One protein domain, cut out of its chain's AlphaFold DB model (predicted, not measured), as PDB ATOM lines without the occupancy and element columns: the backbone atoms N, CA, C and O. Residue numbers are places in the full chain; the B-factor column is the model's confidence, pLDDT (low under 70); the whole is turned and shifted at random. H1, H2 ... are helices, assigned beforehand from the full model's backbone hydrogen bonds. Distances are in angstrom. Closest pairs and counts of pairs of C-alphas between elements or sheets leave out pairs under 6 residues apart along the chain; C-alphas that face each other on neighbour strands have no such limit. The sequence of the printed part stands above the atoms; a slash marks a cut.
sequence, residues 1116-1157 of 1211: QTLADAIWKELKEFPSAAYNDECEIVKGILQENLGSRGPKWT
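This is residues 1116 to 1157 of the 1211 residues of the protein "DUF4378 domain-containing protein" of Physcomitrium patens (UniProt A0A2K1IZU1). A helical hairpin: H1 runs one way, a looped turn folds the chain back, and H2 returns nearly antiparallel beside it, with a tail of residues 1150 to 1157 after H2. Residues 1132 to 1138, of which 1136 to 1138 belong to H2, stick out at one end. The printed part has 42 residues, with two named helices, H1 then H2, and no named strand; the class is all helix. It is only just loose, close to compact, with a radius of gyration of the C-alphas of 11.1 A, and a rod spanning 35 by 16 by 10 A.

H1, residues 1116 to 1128, and H2, residues 1136 to 1149, form a helical hairpin over a short link of 7 residues. They run opposite ways at a shallow tilt of 14 degrees. They touch through residues 1119 to 1123 of H1 and 1145 to 1149 of H2 alone; the closest C-alphas, of Ala 1119 and Leu 1149, are 5.8 A apart. In H1 and H2 every O i to N i+4 pair is within hydrogen-bond range.

H1 begins at C-alpha 1116 (210.991, 265.580, 240.793) and is 18.1 A long from first to last C-alpha. H2, 19.4 A long, ends at C-alpha 1149 (207.912, 257.990, 237.827).

The C-alphas farthest apart, of Ala 1133 and Thr 1157, are 35.9 A apart. The printed part has no cut. The model's pLDDT is under 70 at residues 1130 to 1135, 1151 to 1154 and 1156 to 1157.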
ATOM      1  N   GLN A1116     210.269 266.797 240.443       77.06
ATOM      2  CA  GLN A1116     210.991 265.580 240.793       77.06
ATOM      3  C   GLN A1116     210.827 265.176 242.266       77.06
ATOM      4  O   GLN A1116     210.619 264.007 242.530       77.06
ATOM      5  N   THR A1117     210.799 266.116 243.217       82.69
ATOM      6  CA  THR A1117     210.598 265.813 244.645       82.69
ATOM      7  C   THR A1117     209.186 265.301 244.957       82.69
ATOM      8  O   THR A1117     209.038 264.512 245.882       82.69
ATOM      9  N   LEU A1118     208.164 265.681 244.177       81.44
ATOM     10  CA  LEU A1118     206.823 265.092 244.294       81.44
ATOM     11  C   LEU A1118     206.784 263.678 243.693       81.44
ATOM     12  O   LEU A1118     206.250 262.769 244.323       81.44
ATOM     13  N   ALA A1119     207.403 263.468 242.526       81.75
ATOM     14  CA  ALA A1119     207.533 262.137 241.925       81.75
ATOM     15  C   ALA A1119     208.332 261.173 242.828       81.75
ATOM     16  O   ALA A1119     207.877 260.063 243.089       81.75
ATOM     17  N   ASP A1120     209.461 261.629 243.384       83.19
ATOM     18  CA  ASP A1120     210.281 260.892 244.354       83.19
ATOM     19  C   ASP A1120     209.480 260.544 245.628       83.19
ATOM     20  O   ASP A1120     209.655 259.460 246.184       83.19
ATOM     21  N   ALA A1121     208.593 261.437 246.095       84.31
ATOM     22  CA  ALA A1121     207.752 261.212 247.274       84.31
ATOM     23  C   ALA A1121     206.627 260.195 247.013       84.31
ATOM     24  O   ALA A1121     206.494 259.236 247.772       84.31
ATOM     25  N   ILE A1122     205.875 260.355 245.916       82.88
ATOM     26  CA  ILE A1122     204.835 259.398 245.496       82.88
ATOM     27  C   ILE A1122     205.464 258.017 245.269       82.88
ATOM     28  O   ILE A1122     204.967 257.019 245.785       82.88
ATOM     29  N   TRP A1123     206.603 257.953 244.572       90.44
ATOM     30  CA  TRP A1123     207.326 256.704 244.337       90.44
ATOM     31  C   TRP A1123     207.855 256.065 245.632       90.44
ATOM     32  O   TRP A1123     207.840 254.841 245.766       90.44
ATOM     33  N   LYS A1124     208.289 256.865 246.616       88.62
ATOM     34  CA  LYS A1124     208.702 256.364 247.935       88.62
ATOM     35  C   LYS A1124     207.532 255.738 248.697       88.62
ATOM     36  O   LYS A1124     207.686 254.629 249.200       88.62
ATOM     37  N   GLU A1125     206.386 256.410 248.773       87.44
ATOM     38  CA  GLU A1125     205.218 255.890 249.501       87.44
ATOM     39  C   GLU A1125     204.603 254.669 248.790       87.44
ATOM     40  O   GLU A1125     204.302 253.669 249.441       87.44
ATOM     41  N   LEU A1126     204.555 254.666 247.453       83.25
ATOM     42  CA  LEU A1126     204.108 253.515 246.656       83.25
ATOM     43  C   LEU A1126     205.055 252.300 246.765       83.25
ATOM     44  O   LEU A1126     204.622 251.155 246.633       83.25
ATOM     45  N   LYS A1127     206.339 252.530 247.072       85.81
ATOM     46  CA  LYS A1127     207.325 251.485 247.398       85.81
ATOM     47  C   LYS A1127     207.253 251.006 248.857       85.81
ATOM     48  O   LYS A1127     207.671 249.887 249.148       85.81
ATOM     49  N   GLU A1128     206.753 251.835 249.770       84.62
ATOM     50  CA  GLU A1128     206.515 251.476 251.177       84.62
ATOM     51  C   GLU A1128     205.183 250.728 251.378       84.62
ATOM     52  O   GLU A1128     204.960 250.151 252.445       84.62
ATOM     53  N   PHE A1129     204.336 250.650 250.343       78.50
ATOM     54  CA  PHE A1129     203.125 249.832 250.341       78.50
ATOM     55  C   PHE A1129     203.457 248.335 250.541       78.50
ATOM     56  O   PHE A1129     204.244 247.762 249.775       78.50
ATOM     57  N   PRO A1130     202.881 247.662 251.558       64.12
ATOM     58  CA  PRO A1130     203.240 246.289 251.890       64.12
ATOM     59  C   PRO A1130     202.746 245.321 250.811       64.12
ATOM     60  O   PRO A1130     201.552 245.064 250.683       64.12
ATOM     61  N   SER A1131     203.684 244.735 250.063       64.88
ATOM     62  CA  SER A1131     203.405 243.770 248.991       64.88
ATOM     63  C   SER A1131     203.013 242.387 249.531       64.88
ATOM     64  O   SER A1131     203.724 241.395 249.352       64.88
ATOM     65  N   ALA A1132     201.896 242.329 250.251       54.78
ATOM     66  CA  ALA A1132     201.362 241.113 250.837       54.78
ATOM     67  C   ALA A1132     200.764 240.201 249.748       54.78
ATOM     68  O   ALA A1132     199.682 240.463 249.239       54.78
ATOM     69  N   ALA A1133     201.476 239.104 249.469       52.78
ATOM     70  CA  ALA A1133     201.129 237.993 248.573       52.78
ATOM     71  C   ALA A1133     201.232 238.228 247.043       52.78
ATOM     72  O   ALA A1133     200.349 238.784 246.405       52.78
ATOM     73  N   TYR A1134     202.289 237.640 246.466       48.72
ATOM     74  CA  TYR A1134     202.263 236.682 245.340       48.72
ATOM     75  C   TYR A1134     201.585 236.996 243.985       48.72
ATOM     76  O   TYR A1134     201.673 236.149 243.100       48.72
ATOM     77  N   ASN A1135     200.984 238.163 243.759       65.75
ATOM     78  CA  ASN A1135     200.428 238.520 242.447       65.75
ATOM     79  C   ASN A1135     201.447 239.281 241.581       65.75
ATOM     80  O   ASN A1135     201.767 240.435 241.874       65.75
ATOM     81  N   ASP A1136     201.874 238.681 240.465       74.00
ATOM     82  CA  ASP A1136     202.772 239.312 239.480       74.00
ATOM     83  C   ASP A1136     202.210 240.637 238.926       74.00
ATOM     84  O   ASP A1136     202.971 241.549 238.610       74.00
ATOM     85  N   GLU A1137     200.880 240.796 238.880       72.81
ATOM     86  CA  GLU A1137     200.208 242.046 238.486       72.81
ATOM     87  C   GLU A1137     200.662 243.252 239.329       72.81
ATOM     88  O   GLU A1137     200.850 244.344 238.793       72.81
ATOM     89  N   CYS A1138     200.917 243.054 240.628       77.19
ATOM     90  CA  CYS A1138     201.416 244.108 241.515       77.19
ATOM     91  C   CYS A1138     202.836 244.556 241.125       77.19
ATOM     92  O   CYS A1138     203.138 245.748 241.162       77.19
ATOM     93  N   GLU A1139     203.707 243.625 240.726       81.06
ATOM     94  CA  GLU A1139     205.065 243.947 240.267       81.06
ATOM     95  C   GLU A1139     205.073 244.513 238.837       81.06
ATOM     96  O   GLU A1139     205.898 245.371 238.533       81.06
ATOM     97  N   ILE A1140     204.116 244.132 237.981       79.44
ATOM     98  CA  ILE A1140     203.910 244.753 236.661       79.44
ATOM     99  C   ILE A1140     203.472 246.216 236.820       79.44
ATOM    100  O   ILE A1140     204.074 247.100 236.211       79.44
ATOM    101  N   VAL A1141     202.480 246.500 237.674       76.81
ATOM    102  CA  VAL A1141     202.020 247.877 237.942       76.81
ATOM    103  C   VAL A1141     203.134 248.713 238.577       76.81
ATOM    104  O   VAL A1141     203.391 249.829 238.119       76.81
ATOM    105  N   LYS A1142     203.875 248.171 239.555       80.94
ATOM    106  CA  LYS A1142     205.080 248.835 240.088       80.94
ATOM    107  C   LYS A1142     206.150 249.038 239.022       80.94
ATOM    108  O   LYS A1142     206.787 250.079 239.043       80.94
ATOM    109  N   GLY A1143     206.344 248.099 238.097       83.25
ATOM    110  CA  GLY A1143     207.293 248.218 236.989       83.25
ATOM    111  C   GLY A1143     206.941 249.366 236.044       83.25
ATOM    112  O   GLY A1143     207.793 250.207 235.761       83.25
ATOM    113  N   ILE A1144     205.670 249.466 235.642       79.12
ATOM    114  CA  ILE A1144     205.144 250.570 234.824       79.12
ATOM    115  C   ILE A1144     205.295 251.906 235.567       79.12
ATOM    116  O   ILE A1144     205.771 252.889 234.995       79.12
ATOM    117  N   LEU A1145     204.955 251.957 236.858       79.94
ATOM    118  CA  LEU A1145     205.125 253.163 237.673       79.94
ATOM    119  C   LEU A1145     206.608 253.491 237.934       79.94
ATOM    120  O   LEU A1145     206.958 254.666 237.995       79.94
ATOM    121  N   GLN A1146     207.502 252.501 237.999       84.62
ATOM    122  CA  GLN A1146     208.949 252.702 238.122       84.62
ATOM    123  C   GLN A1146     209.566 253.246 236.831       84.62
ATOM    124  O   GLN A1146     210.479 254.071 236.892       84.62
ATOM    125  N   GLU A1147     209.099 252.785 235.671       82.88
ATOM    126  CA  GLU A1147     209.556 253.268 234.368       82.88
ATOM    127  C   GLU A1147     209.092 254.707 234.108       82.88
ATOM    128  O   GLU A1147     209.871 255.512 233.600       82.88
ATOM    129  N   ASN A1148     207.873 255.060 234.532       79.38
ATOM    130  CA  ASN A1148     207.308 256.395 234.322       79.38
ATOM    131  C   ASN A1148     207.685 257.420 235.412       79.38
ATOM    132  O   ASN A1148     208.027 258.549 235.072       79.38
ATOM    133  N   LEU A1149     207.643 257.066 236.704       78.31
ATOM    134  CA  LEU A1149     207.912 257.990 237.827       78.31
ATOM    135  C   LEU A1149     209.353 257.913 238.356       78.31
ATOM    136  O   LEU A1149     209.815 258.835 239.029       78.31
ATOM    137  N   GLY A1150     210.065 256.813 238.097       83.31
ATOM    138  CA  GLY A1150     211.421 256.605 238.593       83.31
ATOM    139  C   GLY A1150     212.471 257.449 237.864       83.31
ATOM    140  O   GLY A1150     212.282 257.919 236.744       83.31
ATOM    141  N   SER A1151     213.655 257.571 238.468       65.56
ATOM    142  CA  SER A1151     214.766 258.430 238.009       65.56
ATOM    143  C   SER A1151     215.387 258.090 236.638       65.56
ATOM    144  O   SER A1151     216.365 258.727 236.239       65.56
ATOM    145  N   ARG A1152     214.839 257.101 235.920       55.56
ATOM    146  CA  ARG A1152     215.234 256.687 234.564       55.56
ATOM    147  C   ARG A1152     214.171 256.989 233.496       55.56
ATOM    148  O   ARG A1152     214.499 256.897 232.315       55.56
ATOM    149  N   GLY A1153     212.947 257.344 233.889       63.72
ATOM    150  CA  GLY A1153     211.888 257.724 232.955       63.72
ATOM    151  C   GLY A1153     212.225 258.986 232.150       63.72
ATOM    152  O   GLY A1153     213.216 259.674 232.445       63.72
ATOM    153  N   PRO A1154     211.413 259.328 231.132       63.72
ATOM    154  CA  PRO A1154     211.478 260.652 230.526       63.72
ATOM    155  C   PRO A1154     211.354 261.712 231.629       63.72
ATOM    156  O   PRO A1154     210.600 261.563 232.589       63.72
ATOM    157  N   LYS A1155     212.141 262.788 231.539       70.19
ATOM    158  CA  LYS A1155     212.026 263.881 232.512       70.19
ATOM    159  C   LYS A1155     210.671 264.548 232.303       70.19
ATOM    160  O   LYS A1155     210.463 265.065 231.212       70.19
ATOM    161  N   TRP A1156     209.851 264.617 233.357       64.62
ATOM    162  CA  TRP A1156     208.525 265.252 233.348       64.62
ATOM    163  C   TRP A1156     208.621 266.778 233.181       64.62
ATOM    164  O   TRP A1156     208.459 267.572 234.119       64.62
ATOM    165  N   THR A1157     208.973 267.187 231.966       67.38
ATOM    166  CA  THR A1157     209.191 268.572 231.553       67.38
ATOM    167  C   THR A1157     207.874 269.329 231.514       67.38
ATOM    168  O   THR A1157     207.757 270.363 232.185       67.38
TER     169      THR A1157